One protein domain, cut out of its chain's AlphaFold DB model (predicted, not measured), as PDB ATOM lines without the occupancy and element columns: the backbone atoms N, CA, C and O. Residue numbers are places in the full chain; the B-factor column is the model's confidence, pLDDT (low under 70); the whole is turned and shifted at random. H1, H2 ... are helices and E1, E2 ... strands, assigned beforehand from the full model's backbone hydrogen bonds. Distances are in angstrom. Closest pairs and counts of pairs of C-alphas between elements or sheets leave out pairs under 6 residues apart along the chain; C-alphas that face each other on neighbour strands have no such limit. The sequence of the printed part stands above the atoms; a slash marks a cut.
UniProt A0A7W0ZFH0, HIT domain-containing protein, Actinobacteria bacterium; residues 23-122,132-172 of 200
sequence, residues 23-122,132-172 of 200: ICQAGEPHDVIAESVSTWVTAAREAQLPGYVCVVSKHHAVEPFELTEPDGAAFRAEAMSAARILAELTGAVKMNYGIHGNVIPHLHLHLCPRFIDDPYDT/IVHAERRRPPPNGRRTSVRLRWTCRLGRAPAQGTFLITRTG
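This is residues 23 to 122 and 132 to 172 of the 200 residues of the protein "HIT domain-containing protein" of Actinobacteria bacterium (UniProt A0A7W0ZFH0). A strongly twisted sheet of five strands has one long helix, H2, laid along one face, while a loose two-strand hairpin, E6 and E7, sits beside the sheet near E1 and the last part of H2. The small helix H1 lies off the sheet. The printed part has 141 residues, with two named helices and seven named strands in the order H1 E1 E2 E3 H2 E4 E5 E6 E7. The large sheet runs E1, E2, E3, E5, E4, all antiparallel; the class is mixed, though named elements hold 62 of the 141 residues, under half. The whole is compact, with a radius of gyration of the C-alphas of 15.5 A, and flat, spanning 47 by 46 by 24 A.

H1, residues 23 to 26, begins with C-alpha 23 at (-1.408, -12.894, -35.136). E1 is residues 32 to 35, E2 residues 39 to 42 and E3 residues 53 to 57, 13.1 A long. H2, residues 69 to 90, is 31.2 A long and begins with C-alpha 69 at (4.732, -19.907, -15.109). E4, residues 94 to 99, measures 17.1 A, and E5, residues 108 to 114, measures 19.0 A. E6 is residues 148 to 152, 12.4 A, and E7 residues 165 to 169, 12.2 A, ending with C-alpha 169 at (8.144, -34.918, -40.588).

E1, E2 and E3 form a meander, each strand the antiparallel neighbour of the one before; N 33 and O 41 are 2.8 A apart, and N 40 and O 56 2.8 A. E3 pairs with E5 through N 55 and O 109, 2.8 A, and E5 with E4 through N 110 and O 98, 2.8 A. E3, H2 and E4 make a split strand-helix-strand unit, two strands running the same way with E5 between them, its crossover right-handed. H2 is on the sheet in two layers, helix on one face, at a height over the sheet of 7.9 A. It runs along the strands over E3, at 13 degrees on the local plane; the closest C-alphas are those of Val 55 and Ala 79, 6.1 A. Every O i to N i+4 pair of H2 is within hydrogen-bond range; H1 is too short for such a pair. The hairpin E6 and E7 has N 168 and O 149 at 3.2 A. The closest C-alphas of E1 and E6, Ile 33 and Val 149, are 6.2 A apart. H1 and H2 are apart.

The farthest C-alphas, Thr 68 and Arg 159, are 47.0 A apart. Residues 123 to 131 are not printed, leaving 18.7 A between C-alphas 122 and 132. The links E3 to H2 and E6 to E7 are long. Mean pLDDT of the printed part is 75.9; residue 89 and residues 132 to 172 are under 70.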
ATOM      1  N   ILE A  23      -1.601 -11.439 -35.248       97.38
ATOM      2  CA  ILE A  23      -1.408 -12.894 -35.136       97.38
ATOM      3  C   ILE A  23      -2.628 -13.536 -34.468       97.38
ATOM      4  O   ILE A  23      -3.146 -14.527 -34.975       97.38
ATOM      5  N   CYS A  24      -3.126 -12.955 -33.373       97.62
ATOM      6  CA  CYS A  24      -4.323 -13.447 -32.690       97.62
ATOM      7  C   CYS A  24      -5.560 -13.381 -33.585       97.62
ATOM      8  O   CYS A  24      -6.296 -14.360 -33.672       97.62
ATOM      9  N   GLN A  25      -5.751 -12.268 -34.298       97.88
ATOM     10  CA  GLN A  25      -6.882 -12.098 -35.213       97.88
ATOM     11  C   GLN A  25      -6.834 -13.068 -36.402       97.88
ATOM     12  O   GLN A  25      -7.874 -13.521 -36.875       97.88
ATOM     13  N   ALA A  26      -5.637 -13.429 -36.872       96.31
ATOM     14  CA  ALA A  26      -5.468 -14.444 -37.911       96.31
ATOM     15  C   ALA A  26      -5.625 -15.886 -37.386       96.31
ATOM     16  O   ALA A  26      -5.814 -16.807 -38.181       96.31
ATOM     17  N   GLY A  27      -5.525 -16.097 -36.071       94.81
ATOM     18  CA  GLY A  27      -5.538 -17.407 -35.411       94.81
ATOM     19  C   GLY A  27      -4.198 -18.152 -35.446       94.81
ATOM     20  O   GLY A  27      -3.941 -18.977 -34.571       94.81
ATOM     21  N   GLU A  28      -3.327 -17.853 -36.409       92.12
ATOM     22  CA  GLU A  28      -1.951 -18.351 -36.496       92.12
ATOM     23  C   GLU A  28      -1.051 -17.347 -37.242       92.12
ATOM     24  O   GLU A  28      -1.545 -16.536 -38.034       92.12
ATOM     25  N   PRO A  29       0.279 -17.371 -37.032       93.31
ATOM     26  CA  PRO A  29       1.188 -16.537 -37.805       93.31
ATOM     27  C   PRO A  29       1.304 -17.031 -39.254       93.31
ATOM     28  O   PRO A  29       0.989 -18.170 -39.591       93.31
ATOM     29  N   HIS A  30       1.835 -16.187 -40.134       89.12
ATOM     30  CA  HIS A  30       2.175 -16.615 -41.490       89.12
ATOM     31  C   HIS A  30       3.375 -17.576 -41.508       89.12
ATOM     32  O   HIS A  30       4.191 -17.609 -40.587       89.12
ATOM     33  N   ASP A  31       3.499 -18.336 -42.600       84.31
ATOM     34  CA  ASP A  31       4.642 -19.212 -42.885       84.31
ATOM     35  C   ASP A  31       4.926 -20.296 -41.823       84.31
ATOM     36  O   ASP A  31       6.078 -20.673 -41.592       84.31
ATOM     37  N   VAL A  32       3.878 -20.848 -41.195       81.06
ATOM     38  CA  VAL A  32       4.001 -21.965 -40.241       81.06
ATOM     39  C   VAL A  32       4.550 -23.223 -40.926       81.06
ATOM     40  O   VAL A  32       4.000 -23.760 -41.905       81.06
ATOM     41  N   ILE A  33       5.647 -23.732 -40.366       74.00
ATOM     42  CA  ILE A  33       6.323 -24.956 -40.808       74.00
ATOM     43  C   ILE A  33       6.199 -26.104 -39.808       74.00
ATOM     44  O   ILE A  33       6.238 -27.267 -40.212       74.00
ATOM     45  N   ALA A  34       6.015 -25.795 -38.528       75.19
ATOM     46  CA  ALA A  34       5.759 -26.768 -37.477       75.19
ATOM     47  C   ALA A  34       4.971 -26.112 -36.339       75.19
ATOM     48  O   ALA A  34       4.932 -24.892 -36.217       75.19
ATOM     49  N   GLU A  35       4.369 -26.934 -35.493       81.75
ATOM     50  CA  GLU A  35       3.713 -26.491 -34.271       81.75
ATOM     51  C   GLU A  35       3.933 -27.514 -33.160       81.75
ATOM     52  O   GLU A  35       4.156 -28.700 -33.421       81.75
ATOM     53  N   SER A  36       3.854 -27.034 -31.929       81.56
ATOM     54  CA  SER A  36       3.808 -27.834 -30.713       81.56
ATOM     55  C   SER A  36       2.589 -27.409 -29.884       81.56
ATOM     56  O   SER A  36       1.661 -26.777 -30.402       81.56
ATOM     57  N   VAL A  37       2.550 -27.784 -28.608       82.44
ATOM     58  CA  VAL A  37       1.449 -27.454 -27.700       82.44
ATOM     59  C   VAL A  37       1.377 -25.950 -27.456       82.44
ATOM     60  O   VAL A  37       0.285 -25.398 -27.531       82.44
ATOM     61  N   SER A  38       2.515 -25.284 -27.230       85.94
ATOM     62  CA  SER A  38       2.549 -23.867 -26.818       85.94
ATOM     63  C   SER A  38       3.129 -22.923 -27.871       85.94
ATOM     64  O   SER A  38       3.110 -21.708 -27.686       85.94
ATOM     65  N   THR A  39       3.645 -23.453 -28.982       90.44
ATOM     66  CA  THR A  39       4.362 -22.664 -29.989       90.44
ATOM     67  C   THR A  39       4.028 -23.054 -31.424       90.44
ATOM     68  O   THR A  39       3.714 -24.206 -31.738       90.44
ATOM     69  N   TRP A  40       4.156 -22.081 -32.321       90.88
ATOM     70  CA  TRP A  40       4.365 -22.292 -33.750       90.88
ATOM     71  C   TRP A  40       5.829 -22.043 -34.098       90.88
ATOM     72  O   TRP A  40       6.494 -21.214 -33.482       90.88
ATOM     73  N   VAL A  41       6.326 -22.714 -35.133       85.94
ATOM     74  CA  VAL A  41       7.612 -22.403 -35.761       85.94
ATOM     75  C   VAL A  41       7.339 -21.916 -37.174       85.94
ATOM     76  O   VAL A  41       6.716 -22.632 -37.966       85.94
ATOM     77  N   THR A  42       7.817 -20.718 -37.497       86.75
ATOM     78  CA  THR A  42       7.658 -20.098 -38.813       86.75
ATOM     79  C   THR A  42       8.999 -19.952 -39.514       86.75
ATOM     80  O   THR A  42      10.031 -19.723 -38.882       86.75
ATOM     81  N   ALA A  43       8.992 -20.095 -40.836       81.31
ATOM     82  CA  ALA A  43      10.164 -19.855 -41.667       81.31
ATOM     83  C   ALA A  43       9.768 -18.948 -42.823       81.31
ATOM     84  O   ALA A  43       9.112 -19.390 -43.768       81.31
ATOM     85  N   ALA A  44      10.172 -17.682 -42.735       78.69
ATOM     86  CA  ALA A  44       9.904 -16.706 -43.777       78.69
ATOM     87  C   ALA A  44      10.452 -17.193 -45.122       78.69
ATOM     88  O   ALA A  44      11.538 -17.778 -45.197       78.69
ATOM     89  N   ARG A  45       9.723 -16.892 -46.201       74.19
ATOM     90  CA  ARG A  45      10.183 -17.180 -47.567       74.19
ATOM     91  C   ARG A  45      11.558 -16.582 -47.850       74.19
ATOM     92  O   ARG A  45      12.287 -17.142 -48.657       74.19
ATOM     93  N   GLU A  46      11.887 -15.461 -47.215       76.31
ATOM     94  CA  GLU A  46      13.146 -14.739 -47.353       76.31
ATOM     95  C   GLU A  46      13.728 -14.437 -45.971       76.31
ATOM     96  O   GLU A  46      13.033 -13.884 -45.118       76.31
ATOM     97  N   ALA A  47      14.995 -14.793 -45.751       79.25
ATOM     98  CA  ALA A  47      15.681 -14.570 -44.477       79.25
ATOM     99  C   ALA A  47      17.160 -14.200 -44.654       79.25
ATOM    100  O   ALA A  47      17.760 -14.520 -45.678       79.25
ATOM    101  N   GLN A  48      17.755 -13.557 -43.644       77.62
ATOM    102  CA  GLN A  48      19.129 -13.032 -43.679       77.62
ATOM    103  C   GLN A  48      20.217 -14.109 -43.591       77.62
ATOM    104  O   GLN A  48      21.355 -13.856 -43.987       77.62
ATOM    105  N   LEU A  49      19.901 -15.276 -43.023       77.50
ATOM    106  CA  LEU A  49      20.809 -16.417 -42.914       77.50
ATOM    107  C   LEU A  49      20.070 -17.731 -43.201       77.50
ATOM    108  O   LEU A  49      18.867 -17.836 -42.931       77.50
ATOM    109  N   PRO A  50      20.775 -18.758 -43.718       75.75
ATOM    110  CA  PRO A  50      20.212 -20.090 -43.881       75.75
ATOM    111  C   PRO A  50      19.646 -20.649 -42.577       75.75
ATOM    112  O   PRO A  50      20.289 -20.602 -41.532       75.75
ATOM    113  N   GLY A  51      18.447 -21.224 -42.660       77.44
ATOM    114  CA  GLY A  51      17.807 -21.874 -41.520       77.44
ATOM    115  C   GLY A  51      17.239 -20.918 -40.473       77.44
ATOM    116  O   GLY A  51      16.823 -21.396 -39.434       77.44
ATOM    117  N   TYR A  52      17.185 -19.608 -40.706       87.38
ATOM    118  CA  TYR A  52      16.463 -18.694 -39.816       87.38
ATOM    119  C   TYR A  52      14.996 -19.123 -39.634       87.38
ATOM    120  O   TYR A  52      14.296 -19.399 -40.613       87.38
ATOM    121  N   VAL A  53      14.529 -19.131 -38.384       88.38
ATOM    122  CA  VAL A  53      13.125 -19.380 -38.027       88.38
ATOM    123  C   VAL A  53      12.700 -18.479 -36.870       88.38
ATOM    124  O   VAL A  53      13.541 -18.006 -36.102       88.38
ATOM    125  N   CYS A  54      11.393 -18.295 -36.697       94.75
ATOM    126  CA  CYS A  54      10.826 -17.732 -35.473       94.75
ATOM    127  C   CYS A  54      10.018 -18.793 -34.726       94.75
ATOM    128  O   CYS A  54       9.229 -19.515 -35.333       94.75
ATOM    129  N   VAL A  55      10.176 -18.853 -33.406       95.44
ATOM    130  CA  VAL A  55       9.282 -19.590 -32.505       95.44
ATOM    131  C   VAL A  55       8.273 -18.594 -31.950       95.44
ATOM    132  O   VAL A  55       8.645 -17.699 -31.199       95.44
ATOM    133  N   VAL A  56       7.013 -18.715 -32.348       97.94
ATOM    134  CA  VAL A  56       5.924 -17.799 -31.985       97.94
ATOM    135  C   VAL A  56       5.078 -18.451 -30.899       97.94
ATOM    136  O   VAL A  56       4.675 -19.604 -31.049       97.94
ATOM    137  N   SER A  57       4.808 -17.738 -29.808       98.25
ATOM    138  CA  SER A  57       3.935 -18.226 -28.736       98.25
ATOM    139  C   SER A  57       2.492 -18.377 -29.227       98.25
ATOM    140  O   SER A  57       1.992 -17.511 -29.945       98.25
ATOM    141  N   LYS A  58       1.803 -19.449 -28.821       96.94
ATOM    142  CA  LYS A  58       0.352 -19.606 -29.029       96.94
ATOM    143  C   LYS A  58      -0.473 -18.732 -28.085       96.94
ATOM    144  O   LYS A  58      -1.587 -18.347 -28.425       96.94
ATOM    145  N   HIS A  59       0.096 -18.379 -26.935       96.88
ATOM    146  CA  HIS A  59      -0.472 -17.396 -26.020       96.88
ATOM    147  C   HIS A  59       0.024 -16.000 -26.384       96.88
ATOM    148  O   HIS A  59       1.223 -15.805 -26.606       96.88
ATOM    149  N   HIS A  60      -0.896 -15.038 -26.440       98.38
ATOM    150  CA  HIS A  60      -0.535 -13.635 -26.599       98.38
ATOM    151  C   HIS A  60       0.193 -13.143 -25.350       98.38
ATOM    152  O   HIS A  60      -0.293 -13.316 -24.235       98.38
ATOM    153  N   ALA A  61       1.347 -12.533 -25.564       98.31
ATOM    154  CA  ALA A  61       2.120 -11.806 -24.570       98.31
ATOM    155  C   ALA A  61       2.967 -10.786 -25.332       98.31
ATOM    156  O   ALA A  61       3.509 -11.122 -26.390       98.31
ATOM    157  N   VAL A  62       3.081  -9.570 -24.816       98.19
ATOM    158  CA  VAL A  62       4.005  -8.564 -25.347       98.19
ATOM    159  C   VAL A  62       5.421  -8.942 -24.928       98.19
ATOM    160  O   VAL A  62       6.328  -8.968 -25.761       98.19
ATOM    161  N   GLU A  63       5.579  -9.337 -23.666       98.12
ATOM    162  CA  GLU A  63       6.861  -9.700 -23.070       98.12
ATOM    163  C   GLU A  63       6.866 -11.125 -22.489       98.12
ATOM    164  O   GLU A  63       5.855 -11.602 -21.969       98.12
ATOM    165  N   PRO A  64       8.016 -11.830 -22.475       97.56
ATOM    166  CA  PRO A  64       8.097 -13.189 -21.934       97.56
ATOM    167  C   PRO A  64       7.684 -13.313 -20.463       97.56
ATOM    168  O   PRO A  64       7.265 -14.388 -20.039       97.56
ATOM    169  N   PHE A  65       7.849 -12.246 -19.677       97.56
ATOM    170  CA  PHE A  65       7.510 -12.235 -18.253       97.56
ATOM    171  C   PHE A  65       6.004 -12.104 -17.986       97.56
ATOM    172  O   PHE A  65       5.588 -12.248 -16.841       97.56
ATOM    173  N   GLU A  66       5.196 -11.824 -19.011       98.31
ATOM    174  CA  GLU A  66       3.734 -11.740 -18.904       98.31
ATOM    175  C   GLU A  66       3.065 -13.113 -19.037       98.31
ATOM    176  O   GLU A  66       1.895 -13.270 -18.696       98.31
ATOM    177  N   LEU A  67       3.802 -14.123 -19.511       98.00
ATOM    178  CA  LEU A  67       3.319 -15.498 -19.519       98.00
ATOM    179  C   LEU A  67       3.148 -16.020 -18.091       98.00
ATOM    180  O   LEU A  67       3.953 -15.740 -17.197       98.00
ATOM    181  N   THR A  68       2.139 -16.870 -17.899       98.12
ATOM    182  CA  THR A  68       2.033 -17.668 -16.676       98.12
ATOM    183  C   THR A  68       3.262 -18.570 -16.532       98.12
ATOM    184  O   THR A  68       3.940 -18.875 -17.516       98.12
ATOM    185  N   GLU A  69       3.577 -19.021 -15.313       97.38
ATOM    186  CA  GLU A  69       4.732 -19.907 -15.109       97.38
ATOM    187  C   GLU A  69       4.662 -21.170 -15.995       97.38
ATOM    188  O   GLU A  69       5.640 -21.414 -16.714       97.38
ATOM    189  N   PRO A  70       3.523 -21.896 -16.069       96.31
ATOM    190  CA  PRO A  70       3.410 -23.065 -16.937       96.31
ATOM    191  C   PRO A  70       3.603 -22.741 -18.422       96.31
ATOM    192  O   PRO A  70       4.353 -23.441 -19.109       96.31
ATOM    193  N   ASP A  71       2.981 -21.666 -18.917       95.19
ATOM    194  CA  ASP A  71       3.068 -21.283 -20.332       95.19
ATOM    195  C   ASP A  71       4.487 -20.827 -20.687       95.19
ATOM    196  O   ASP A  71       5.044 -21.211 -21.717       95.19
ATOM    197  N   GLY A  72       5.120 -20.062 -19.797       96.94
ATOM    198  CA  GLY A  72       6.504 -19.627 -19.933       96.94
ATOM    199  C   GLY A  72       7.485 -20.798 -19.921       96.94
ATOM    200  O   GLY A  72       8.431 -20.821 -20.714       96.94
ATOM    201  N   ALA A  73       7.277 -21.791 -19.053       95.12
ATOM    202  CA  ALA A  73       8.087 -23.005 -19.021       95.12
ATOM    203  C   ALA A  73       7.948 -23.816 -20.318       95.12
ATOM    204  O   ALA A  73       8.963 -24.228 -20.892       95.12
ATOM    205  N   ALA A  74       6.721 -23.988 -20.813       88.81
ATOM    206  CA  ALA A  74       6.453 -24.698 -22.057       88.81
ATOM    207  C   ALA A  74       7.047 -23.970 -23.274       88.81
ATOM    208  O   ALA A  74       7.778 -24.587 -24.051       88.81
ATOM    209  N   PHE A  75       6.838 -22.654 -23.388       94.56
ATOM    210  CA  PHE A  75       7.429 -21.821 -24.439       94.56
ATOM    211  C   PHE A  75       8.954 -21.958 -24.474       94.56
ATOM    212  O   PHE A  75       9.528 -22.253 -25.524       94.56
ATOM    213  N   ARG A  76       9.628 -21.810 -23.322       96.44
ATOM    214  CA  ARG A  76      11.092 -21.947 -23.238       96.44
ATOM    215  C   ARG A  76      11.555 -23.345 -23.645       96.44
ATOM    216  O   ARG A  76      12.512 -23.461 -24.408       96.44
ATOM    217  N   ALA A  77      10.901 -24.397 -23.156       89.56
ATOM    218  CA  ALA A  77      11.282 -25.774 -23.465       89.56
ATOM    219  C   ALA A  77      11.137 -26.089 -24.964       89.56
ATOM    220  O   ALA A  77      12.054 -26.642 -25.578       89.56
ATOM    221  N   GLU A  78      10.017 -25.696 -25.569       89.88
ATOM    222  CA  GLU A  78       9.756 -25.891 -26.996       89.88
ATOM    223  C   GLU A  78      10.715 -25.063 -27.861       89.88
ATOM    224  O   GLU A  78      11.299 -25.590 -28.813       89.88
ATOM    225  N   ALA A  79      10.976 -23.809 -27.483       91.62
ATOM    226  CA  ALA A  79      11.930 -22.939 -28.161       91.62
ATOM    227  C   ALA A  79      13.362 -23.494 -28.136       91.62
ATOM    228  O   ALA A  79      14.044 -23.508 -29.164       91.62
ATOM    229  N   MET A  80      13.826 -23.991 -26.984       96.12
ATOM    230  CA  MET A  80      15.155 -24.604 -26.871       96.12
ATOM    231  C   MET A  80      15.244 -25.926 -27.639       96.12
ATOM    232  O   MET A  80      16.281 -26.221 -28.237       96.12
ATOM    233  N   SER A  81      14.158 -26.702 -27.688       82.31
ATOM    234  CA  SER A  81      14.082 -27.904 -28.523       82.31
ATOM    235  C   SER A  81      14.226 -27.558 -30.008       82.31
ATOM    236  O   SER A  81      15.068 -28.145 -30.694       82.31
ATOM    237  N   ALA A  82      13.484 -26.553 -30.486       82.62
ATOM    238  CA  ALA A  82      13.580 -26.062 -31.859       82.62
ATOM    239  C   ALA A  82      14.996 -25.563 -32.188       82.62
ATOM    240  O   ALA A  82      15.541 -25.920 -33.230       82.62
ATOM    241  N   ALA A  83      15.626 -24.807 -31.285       89.56
ATOM    242  CA  ALA A  83      16.986 -24.306 -31.474       89.56
ATOM    243  C   ALA A  83      18.033 -25.423 -31.549       89.56
ATOM    244  O   ALA A  83      18.913 -25.372 -32.407       89.56
ATOM    245  N   ARG A  84      17.924 -26.448 -30.693       84.12
ATOM    246  CA  ARG A  84      18.807 -27.622 -30.734       84.12
ATOM    247  C   ARG A  84      18.675 -28.366 -32.056       84.12
ATOM    248  O   ARG A  84      19.684 -28.614 -32.709       84.12
ATOM    249  N   ILE A  85      17.440 -28.670 -32.462       78.94
ATOM    250  CA  ILE A  85      17.166 -29.316 -33.749       78.94
ATOM    251  C   ILE A  85      17.775 -28.475 -34.867       78.94
ATOM    252  O   ILE A  85      18.507 -28.992 -35.696       78.94
ATOM    253  N   LEU A  86      17.542 -27.166 -34.868       79.12
ATOM    254  CA  LEU A  86      18.034 -26.283 -35.915       79.12
ATOM    255  C   LEU A  86      19.563 -26.208 -35.976       79.12
ATOM    256  O   LEU A  86      20.117 -26.189 -37.074       79.12
ATOM    257  N   ALA A  87      20.246 -26.210 -34.832       83.19
ATOM    258  CA  ALA A  87      21.704 -26.272 -34.770       83.19
ATOM    259  C   ALA A  87      22.238 -27.580 -35.379       83.19
ATOM    260  O   ALA A  87      23.139 -27.544 -36.214       83.19
ATOM    261  N   GLU A  88      21.640 -28.721 -35.016       77.50
ATOM    262  CA  GLU A  88      21.997 -30.045 -35.546       77.50
ATOM    263  C   GLU A  88      21.713 -30.161 -37.048       77.50
ATOM    264  O   GLU A  88      22.542 -30.670 -37.801       77.50
ATOM    265  N   LEU A  89      20.554 -29.660 -37.484       69.62
ATOM    266  CA  LEU A  89      20.169 -29.594 -38.886       69.62
ATOM    267  C   LEU A  89      21.201 -28.771 -39.647       69.62
ATOM    268  O   LEU A  89      21.823 -29.261 -40.569       69.62
ATOM    269  N   THR A  90      21.422 -27.521 -39.265       71.06
ATOM    270  CA  THR A  90      22.230 -26.595 -40.068       71.06
ATOM    271  C   THR A  90      23.735 -26.837 -39.973       71.06
ATOM    272  O   THR A  90      24.465 -26.403 -40.863       71.06
ATOM    273  N   GLY A  91      24.212 -27.516 -38.929       75.94
ATOM    274  CA  GLY A  91      25.639 -27.579 -38.612       75.94
ATOM    275  C   GLY A  91      26.192 -26.235 -38.132       75.94
ATOM    276  O   GLY A  91      27.378 -25.960 -38.310       75.94
ATOM    277  N   ALA A  92      25.337 -25.373 -37.573       84.12
ATOM    278  CA  ALA A  92      25.734 -24.057 -37.097       84.12
ATOM    279  C   ALA A  92      26.770 -24.146 -35.973       84.12
ATOM    280  O   ALA A  92      26.639 -24.938 -35.039       84.12
ATOM    281  N   VAL A  93      27.772 -23.267 -36.024       89.50
ATOM    282  CA  VAL A  93      28.805 -23.179 -34.978       89.50
ATOM    283  C   VAL A  93      28.285 -22.498 -33.715       89.50
ATOM    284  O   VAL A  93      28.808 -22.711 -32.622       89.50
ATOM    285  N   LYS A  94      27.239 -21.674 -33.848       93.06
ATOM    286  CA  LYS A  94      26.581 -20.982 -32.741       93.06
ATOM    287  C   LYS A  94      25.124 -20.694 -33.089       93.06
ATOM    288  O   LYS A  94      24.791 -20.420 -34.235       93.06
ATOM    289  N   MET A  95      24.266 -20.683 -32.073       93.88
ATOM    290  CA  MET A  95      22.908 -20.141 -32.174       93.88
ATOM    291  C   MET A  95      22.849 -18.729 -31.591       93.88
ATOM    292  O   MET A  95      23.403 -18.461 -30.515       93.88
ATOM    293  N   ASN A  96      22.193 -17.822 -32.303       95.25
ATOM    294  CA  ASN A  96      21.754 -16.525 -31.797       95.25
ATOM    295  C   ASN A  96      20.247 -16.562 -31.524       95.25
ATOM    296  O   ASN A  96      19.500 -17.233 -32.237       95.25
ATOM    297  N   TYR A  97      19.846 -15.845 -30.479       96.56
ATOM    298  CA  TYR A  97      18.495 -15.811 -29.934       96.56
ATOM    299  C   TYR A  97      18.101 -14.346 -29.759       96.56
ATOM    300  O   TYR A  97      18.880 -13.589 -29.178       96.56
ATOM    301  N   GLY A  98      16.932 -13.942 -30.252       95.44
ATOM    302  CA  GLY A  98      16.465 -12.559 -30.135       95.44
ATOM    303  C   GLY A  98      14.964 -12.480 -29.911       95.44
ATOM    304  O   GLY A  98      14.211 -13.180 -30.576       95.44
ATOM    305  N   ILE A  99      14.533 -11.626 -28.989       96.69
ATOM    306  CA  ILE A  99      13.135 -11.221 -28.825       96.69
ATOM    307  C   ILE A  99      13.118  -9.717 -29.069       96.69
ATOM    308  O   ILE A  99      13.934  -8.991 -28.499       96.69
ATOM    309  N   HIS A 100      12.270  -9.278 -29.994       93.81
ATOM    310  CA  HIS A 100      12.184  -7.879 -30.400       93.81
ATOM    311  C   HIS A 100      10.769  -7.354 -30.181       93.81
ATOM    312  O   HIS A 100      10.527  -6.659 -29.209       93.81
ATOM    313  N   GLY A 101       9.824  -7.686 -31.068       94.31
ATOM    314  CA  GLY A 101       8.424  -7.269 -30.913       94.31
ATOM    315  C   GLY A 101       8.114  -5.821 -31.322       94.31
ATOM    316  O   GLY A 101       6.964  -5.408 -31.278       94.31
ATOM    317  N   ASN A 102       9.096  -5.058 -31.817       94.75
ATOM    318  CA  ASN A 102       8.940  -3.616 -32.077       94.75
ATOM    319  C   ASN A 102       7.856  -3.246 -33.107       94.75
ATOM    320  O   ASN A 102       7.385  -2.112 -33.128       94.75
ATOM    321  N   VAL A 103       7.513  -4.161 -34.019       94.12
ATOM    322  CA  VAL A 103       6.500  -3.948 -35.076       94.12
ATOM    323  C   VAL A 103       5.211  -4.721 -34.786       94.12
ATOM    324  O   VAL A 103       4.136  -4.283 -35.186       94.12
ATOM    325  N   ILE A 104       5.329  -5.872 -34.123       95.31
ATOM    326  CA  ILE A 104       4.225  -6.745 -33.722       95.31
ATOM    327  C   ILE A 104       4.551  -7.225 -32.300       95.31
ATOM    328  O   ILE A 104       5.435  -8.080 -32.167       95.31
ATOM    329  N   PRO A 105       3.881  -6.697 -31.261       97.38
ATOM    330  CA  PRO A 105       4.116  -7.058 -29.865       97.38
ATOM    331  C   PRO A 105       3.383  -8.351 -29.494       97.38
ATOM    332  O   PRO A 105       2.561  -8.402 -28.589       97.38
ATOM    333  N   HIS A 106       3.676  -9.411 -30.243       98.44
ATOM    334  CA  HIS A 106       3.250 -10.770 -29.936       98.44
ATOM    335  C   HIS A 106       4.501 -11.607 -29.769       98.44
ATOM    336  O   HIS A 106       5.312 -11.665 -30.693       98.44
ATOM    337  N   LEU A 107       4.661 -12.264 -28.629       98.56
ATOM    338  CA  LEU A 107       5.880 -12.963 -28.256       98.56
ATOM    339  C   LEU A 107       6.358 -13.935 -29.343       98.56
ATOM    340  O   LEU A 107       5.729 -14.956 -29.639       98.56
ATOM    341  N   HIS A 108       7.526 -13.628 -29.904       98.19
ATOM    342  CA  HIS A 108       8.246 -14.502 -30.815       98.19
ATOM    343  C   HIS A 108       9.751 -14.428 -30.573       98.19
ATOM    344  O   HIS A 108      10.326 -13.360 -30.363       98.19
ATOM    345  N   LEU A 109      10.391 -15.592 -30.625       97.81
ATOM    346  CA  LEU A 109      11.827 -15.762 -30.491       97.81
ATOM    347  C   LEU A 109      12.440 -16.044 -31.861       97.81
ATOM    348  O   LEU A 109      12.171 -17.074 -32.480       97.81
ATOM    349  N   HIS A 110      13.312 -15.152 -32.300       95.62
ATOM    350  CA  HIS A 110      14.159 -15.328 -33.467       95.62
ATOM    351  C   HIS A 110      15.258 -16.347 -33.162       95.62
ATOM    352  O   HIS A 110      16.024 -16.171 -32.208       95.62
ATOM    353  N   LEU A 111      15.353 -17.393 -33.981       93.56
ATOM    354  CA  LEU A 111      16.423 -18.381 -33.941       93.56
ATOM    355  C   LEU A 111      17.291 -18.240 -35.185       93.56
ATOM    356  O   LEU A 111      16.835 -18.415 -36.317       93.56
ATOM    357  N   CYS A 112      18.564 -17.951 -34.948       91.69
ATOM    358  CA  CYS A 112      19.500 -17.555 -35.985       91.69
ATOM    359  C   CYS A 112      20.745 -18.456 -35.962       91.69
ATOM    360  O   CYS A 112      21.634 -18.246 -35.125       91.69
ATOM    361  N   PRO A 113      20.818 -19.459 -36.853       88.81
ATOM    362  CA  PRO A 113      22.009 -20.285 -37.041       88.81
ATOM    363  C   PRO A 113      23.183 -19.448 -37.560       88.81
ATOM    364  O   PRO A 113      23.030 -18.703 -38.527       88.81
ATOM    365  N   ARG A 114      24.347 -19.553 -36.913       86.50
ATOM    366  CA  ARG A 114      25.580 -18.840 -37.278       86.50
ATOM    367  C   ARG A 114      26.593 -19.790 -37.901       86.50
ATOM    368  O   ARG A 114      26.698 -20.946 -37.480       86.50
ATOM    369  N   PHE A 115      27.363 -19.290 -38.858       83.25
ATOM    370  CA  PHE A 115      28.321 -20.087 -39.626       83.25
ATOM    371  C   PHE A 115      29.693 -19.419 -39.635       83.25
ATOM    372  O   PHE A 115      29.803 -18.205 -39.479       83.25
ATOM    373  N   ILE A 116      30.740 -20.223 -39.832       80.50
ATOM    374  CA  ILE A 116      32.063 -19.686 -40.170       80.50
ATOM    375  C   ILE A 116      31.904 -18.907 -41.480       80.50
ATOM    376  O   ILE A 116      31.250 -19.397 -42.402       80.50
ATOM    377  N   ASP A 117      32.456 -17.697 -41.526       74.88
ATOM    378  CA  ASP A 117      32.371 -16.769 -42.660       74.88
ATOM    379  C   ASP A 117      30.952 -16.252 -42.980       74.88
ATOM    380  O   ASP A 117      30.698 -15.772 -44.091       74.88
ATOM    381  N   ASP A 118      30.002 -16.327 -42.033       78.19
ATOM    382  CA  ASP A 118      28.745 -15.592 -42.195       78.19
ATOM    383  C   ASP A 118      29.007 -14.068 -42.188       78.19
ATOM    384  O   ASP A 118      29.935 -13.590 -41.538       78.19
ATOM    385  N   PRO A 119      28.224 -13.269 -42.932       76.88
ATOM    386  CA  PRO A 119      28.549 -11.873 -43.234       76.88
ATOM    387  C   PRO A 119      28.343 -10.935 -42.031       76.88
ATOM    388  O   PRO A 119      28.491  -9.721 -42.172       76.88
ATOM    389  N   TYR A 120      27.934 -11.474 -40.878       82.62
ATOM    390  CA  TYR A 120      27.636 -10.739 -39.652       82.62
ATOM    391  C   TYR A 120      28.396 -11.322 -38.450       82.62
ATOM    392  O   TYR A 120      27.967 -11.121 -37.314       82.62
ATOM    393  N   ASP A 121      29.448 -12.114 -38.669       73.62
ATOM    394  CA  ASP A 121      30.158 -12.954 -37.685       73.62
ATOM    395  C   ASP A 121      30.534 -12.264 -36.358       73.62
ATOM    396  O   ASP A 121      30.496 -12.903 -35.305       73.62
ATOM    397  N   THR A 122      30.799 -10.957 -36.362       79.19
ATOM    398  CA  THR A 122      31.108 -10.177 -35.151       79.19
ATOM    399  C   THR A 122      29.909  -9.480 -34.501       79.19
ATOM    400  O   THR A 122      30.047  -8.912 -33.418       79.19
ATOM    401  N   ILE A 132      19.930 -12.716 -48.782       60.97
ATOM    402  CA  ILE A 132      18.595 -13.280 -48.718       60.97
ATOM    403  C   ILE A 132      18.660 -14.741 -49.140       60.97
ATOM    404  O   ILE A 132      19.112 -15.087 -50.233       60.97
ATOM    405  N   VAL A 133      18.186 -15.597 -48.250       60.62
ATOM    406  CA  VAL A 133      17.968 -17.012 -48.491       60.62
ATOM    407  C   VAL A 133      16.492 -17.247 -48.759       60.62
ATOM    408  O   VAL A 133      15.653 -16.814 -47.976       60.62
ATOM    409  N   HIS A 134      16.188 -17.980 -49.831       58.84
ATOM    410  CA  HIS A 134      14.824 -18.386 -50.142       58.84
ATOM    411  C   HIS A 134      14.493 -19.737 -49.521       58.84
ATOM    412  O   HIS A 134      15.209 -20.693 -49.799       58.84
ATOM    413  N   ALA A 135      13.410 -19.818 -48.745       57.72
ATOM    414  CA  ALA A 135      12.833 -21.061 -48.240       57.72
ATOM    415  C   ALA A 135      11.594 -21.463 -49.061       57.72
ATOM    416  O   ALA A 135      10.746 -20.631 -49.382       57.72
ATOM    417  N   GLU A 136      11.456 -22.753 -49.378       54.19
ATOM    418  CA  GLU A 136      10.273 -23.297 -50.060       54.19
ATOM    419  C   GLU A 136       9.507 -24.268 -49.158       54.19
ATOM    420  O   GLU A 136      10.056 -25.254 -48.684       54.19
ATOM    421  N   ARG A 137       8.200 -24.067 -48.970       54.66
ATOM    422  CA  ARG A 137       7.338 -25.058 -48.311       54.66
ATOM    423  C   ARG A 137       6.759 -26.008 -49.361       54.66
ATOM    424  O   ARG A 137       6.015 -25.575 -50.236       54.66
ATOM    425  N   ARG A 138       7.022 -27.316 -49.260       52.12
ATOM    426  CA  ARG A 138       6.308 -28.337 -50.053       52.12
ATOM    427  C   ARG A 138       5.244 -29.016 -49.194       52.12
ATOM    428  O   ARG A 138       5.553 -29.506 -48.116       52.12
ATOM    429  N   ARG A 139       3.984 -29.035 -49.648       43.78
ATOM    430  CA  ARG A 139       2.939 -29.879 -49.037       43.78
ATOM    431  C   ARG A 139       3.186 -31.346 -49.419       43.78
ATOM    432  O   ARG A 139       3.618 -31.595 -50.547       43.78
ATOM    433  N   PRO A 140       2.925 -32.313 -48.520       44.81
ATOM    434  CA  PRO A 140       2.968 -33.720 -48.894       44.81
ATOM    435  C   PRO A 140       1.878 -34.037 -49.934       44.81
ATOM    436  O   PRO A 140       0.856 -33.345 -49.978       44.81
ATOM    437  N   PRO A 141       2.070 -35.078 -50.765       41.47
ATOM    438  CA  PRO A 141       1.002 -35.592 -51.611       41.47
ATOM    439  C   PRO A 141      -0.188 -36.050 -50.744       41.47
ATOM    440  O   PRO A 141       0.026 -36.488 -49.609       41.47
ATOM    441  N   PRO A 142      -1.425 -35.986 -51.271       43.69
ATOM    442  CA  PRO A 142      -2.675 -36.150 -50.512       43.69
ATOM    443  C   PRO A 142      -2.826 -37.471 -49.733       43.69
ATOM    444  O   PRO A 142      -3.711 -37.581 -48.892       43.69
ATOM    445  N   ASN A 143      -1.941 -38.451 -49.941       46.81
ATOM    446  CA  ASN A 143      -2.050 -39.796 -49.372       46.81
ATOM    447  C   ASN A 143      -1.032 -40.069 -48.240       46.81
ATOM    448  O   ASN A 143      -0.956 -41.187 -47.732       46.81
ATOM    449  N   GLY A 144      -0.215 -39.084 -47.846       44.78
ATOM    450  CA  GLY A 144       0.833 -39.249 -46.834       44.78
ATOM    451  C   GLY A 144       0.463 -38.654 -45.475       44.78
ATOM    452  O   GLY A 144       0.377 -37.440 -45.338       44.78
ATOM    453  N   ARG A 145       0.369 -39.488 -44.428       40.94
ATOM    454  CA  ARG A 145       0.179 -39.099 -43.005       40.94
ATOM    455  C   ARG A 145       1.324 -38.259 -42.392       40.94
ATOM    456  O   ARG A 145       1.373 -38.087 -41.178       40.94
ATOM    457  N   ARG A 146       2.266 -37.768 -43.202       43.62
ATOM    458  CA  ARG A 146       3.461 -37.026 -42.779       43.62
ATOM    459  C   ARG A 146       3.476 -35.656 -43.455       43.62
ATOM    460  O   ARG A 146       3.755 -35.561 -44.649       43.62
ATOM    461  N   THR A 147       3.236 -34.589 -42.695       41.41
ATOM    462  CA  THR A 147       3.593 -33.234 -43.143       41.41
ATOM    463  C   THR A 147       5.102 -33.144 -43.127       41.41
ATOM    464  O   THR A 147       5.688 -33.398 -42.081       41.41
ATOM    465  N   SER A 148       5.715 -32.847 -44.271       42.41
ATOM    466  CA  SER A 148       7.157 -32.700 -44.380       42.41
ATOM    467  C   SER A 148       7.522 -31.340 -44.961       42.41
ATOM    468  O   SER A 148       7.136 -31.026 -46.083       42.41
ATOM    469  N   VAL A 149       8.215 -30.497 -44.194       44.44
ATOM    470  CA  VAL A 149       8.698 -29.203 -44.702       44.44
ATOM    471  C   VAL A 149      10.120 -29.382 -45.191       44.44
ATOM    472  O   VAL A 149      10.984 -29.727 -44.395       44.44
ATOM    473  N   ARG A 150      10.332 -29.159 -46.495       47.44
ATOM    474  CA  ARG A 150      11.642 -29.160 -47.154       47.44
ATOM    475  C   ARG A 150      12.204 -27.746 -47.215       47.44
ATOM    476  O   ARG A 150      11.944 -27.053 -48.183       47.44
ATOM    477  N   LEU A 151      13.029 -27.339 -46.259       46.16
ATOM    478  CA  LEU A 151      13.750 -26.068 -46.388       46.16
ATOM    479  C   LEU A 151      14.924 -26.260 -47.354       46.16
ATOM    480  O   LEU A 151      15.939 -26.849 -46.989       46.16
ATOM    481  N   ARG A 152      14.760 -25.816 -48.603       47.12
ATOM    482  CA  ARG A 152      15.872 -25.608 -49.539       47.12
ATOM    483  C   ARG A 152      16.375 -24.189 -49.342       47.12
ATOM    484  O   ARG A 152      15.546 -23.302 -49.243       47.12
ATOM    485  N   TRP A 153      17.687 -23.985 -49.319       45.88
ATOM    486  CA  TRP A 153      18.283 -22.654 -49.380       45.88
ATOM    487  C   TRP A 153      19.364 -22.575 -50.449       45.88
ATOM    488  O   TRP A 153      19.964 -23.580 -50.833       45.88
ATOM    489  N   THR A 154      19.619 -21.356 -50.910       41.81
ATOM    490  CA  THR A 154      20.782 -21.002 -51.724       41.81
ATOM    491  C   THR A 154      21.447 -19.791 -51.089       41.81
ATOM    492  O   THR A 154      20.903 -18.690 -51.154       41.81
ATOM    493  N   CYS A 155      22.601 -19.992 -50.453       42.09
ATOM    494  CA  CYS A 155      23.436 -18.893 -49.973       42.09
ATOM    495  C   CYS A 155      24.352 -18.420 -51.114       42.09
ATOM    496  O   CYS A 155      24.947 -19.252 -51.800       42.09
ATOM    497  N   ARG A 156      24.462 -17.104 -51.337       42.50
ATOM    498  CA  ARG A 156      25.396 -16.501 -52.315       42.50
ATOM    499  C   ARG A 156      26.658 -15.910 -51.668       42.50
ATOM    500  O   ARG A 156      27.335 -15.102 -52.294       42.50
ATOM    501  N   LEU A 157      26.991 -16.311 -50.444       41.59
ATOM    502  CA  LEU A 157      28.230 -15.918 -49.768       41.59
ATOM    503  C   LEU A 157      29.231 -17.071 -49.809       41.59
ATOM    504  O   LEU A 157      28.895 -18.160 -49.364       41.59
ATOM    505  N   GLY A 158      30.430 -16.817 -50.346       35.22
ATOM    506  CA  GLY A 158      31.661 -17.577 -50.072       35.22
ATOM    507  C   GLY A 158      31.712 -19.079 -50.423       35.22
ATOM    508  O   GLY A 158      31.115 -19.916 -49.767       35.22
ATOM    509  N   ARG A 159      32.532 -19.413 -51.434       35.44
ATOM    510  CA  ARG A 159      33.103 -20.718 -51.876       35.44
ATOM    511  C   ARG A 159      32.271 -22.005 -52.004       35.44
ATOM    512  O   ARG A 159      32.760 -22.891 -52.703       35.44
ATOM    513  N   ALA A 160      31.045 -22.133 -51.512       34.03
ATOM    514  CA  ALA A 160      30.158 -23.206 -51.974       34.03
ATOM    515  C   ALA A 160      28.683 -22.869 -51.720       34.03
ATOM    516  O   ALA A 160      28.326 -22.536 -50.592       34.03
ATOM    517  N   PRO A 161      27.789 -23.009 -52.717       38.41
ATOM    518  CA  PRO A 161      26.360 -23.004 -52.452       38.41
ATOM    519  C   PRO A 161      26.040 -24.211 -51.564       38.41
ATOM    520  O   PRO A 161      25.913 -25.333 -52.046       38.41
ATOM    521  N   ALA A 162      25.909 -23.993 -50.256       43.22
ATOM    522  CA  ALA A 162      25.306 -24.985 -49.386       43.22
ATOM    523  C   ALA A 162      23.834 -25.082 -49.795       43.22
ATOM    524  O   ALA A 162      23.047 -24.172 -49.545       43.22
ATOM    525  N   GLN A 163      23.483 -26.149 -50.502       41.41
ATOM    526  CA  GLN A 163      22.105 -26.582 -50.644       41.41
ATOM    527  C   GLN A 163      21.889 -27.609 -49.552       41.41
ATOM    528  O   GLN A 163      22.609 -28.595 -49.501       41.41
ATOM    529  N   GLY A 164      20.914 -27.407 -48.685       42.53
ATOM    530  CA  GLY A 164      20.433 -28.486 -47.842       42.53
ATOM    531  C   GLY A 164      18.950 -28.688 -48.048       42.53
ATOM    532  O   GLY A 164      18.263 -27.963 -48.765       42.53
ATOM    533  N   THR A 165      18.466 -29.777 -47.494       40.12
ATOM    534  CA  THR A 165      17.059 -30.118 -47.449       40.12
ATOM    535  C   THR A 165      16.896 -30.723 -46.083       40.12
ATOM    536  O   THR A 165      17.419 -31.799 -45.843       40.12
ATOM    537  N   PHE A 166      16.218 -30.027 -45.187       42.50
ATOM    538  CA  PHE A 166      15.753 -30.646 -43.952       42.50
ATOM    539  C   PHE A 166      14.318 -31.062 -44.147       42.50
ATOM    540  O   PHE A 166      13.588 -30.360 -44.836       42.50
ATOM    541  N   LEU A 167      13.943 -32.210 -43.597       40.06
ATOM    542  CA  LEU A 167      12.607 -32.765 -43.714       40.06
ATOM    543  C   LEU A 167      11.983 -32.804 -42.322       40.06
ATOM    544  O   LEU A 167      12.182 -33.748 -41.576       40.06
ATOM    545  N   ILE A 168      11.205 -31.794 -41.952       43.94
ATOM    546  CA  ILE A 168      10.488 -31.843 -40.670       43.94
ATOM    547  C   ILE A 168       9.245 -32.715 -40.851       43.94
ATOM    548  O   ILE A 168       8.247 -32.216 -41.358       43.94
ATOM    549  N   THR A 169       9.302 -34.008 -40.509       38.00
ATOM    550  CA  THR A 169       8.144 -34.918 -40.588       38.00
ATOM    551  C   THR A 169       7.321 -34.923 -39.303       38.00
ATOM    552  O   THR A 169       7.811 -35.379 -38.276       38.00
ATOM    553  N   ARG A 170       6.040 -34.535 -39.362       40.03
ATOM    554  CA  ARG A 170       5.077 -34.813 -38.277       40.03
ATOM    555  C   ARG A 170       4.658 -36.285 -38.333       40.03
ATOM    556  O   ARG A 170       4.064 -36.701 -39.327       40.03
ATOM    557  N   THR A 171       4.941 -37.072 -37.297       35.94
ATOM    558  CA  THR A 171       4.479 -38.469 -37.180       35.94
ATOM    559  C   THR A 171       3.526 -38.630 -35.997       35.94
ATOM    560  O   THR A 171       3.978 -38.724 -34.862       35.94
ATOM    561  N   GLY A 172       2.220 -38.715 -36.268       36.25
ATOM    562  CA  GLY A 172       1.199 -39.048 -35.262       36.25
ATOM    563  C   GLY A 172       0.920 -37.967 -34.206       36.25
ATOM    564  O   GLY A 172       1.470 -36.869 -34.266       36.25
TER     565      GLY A 172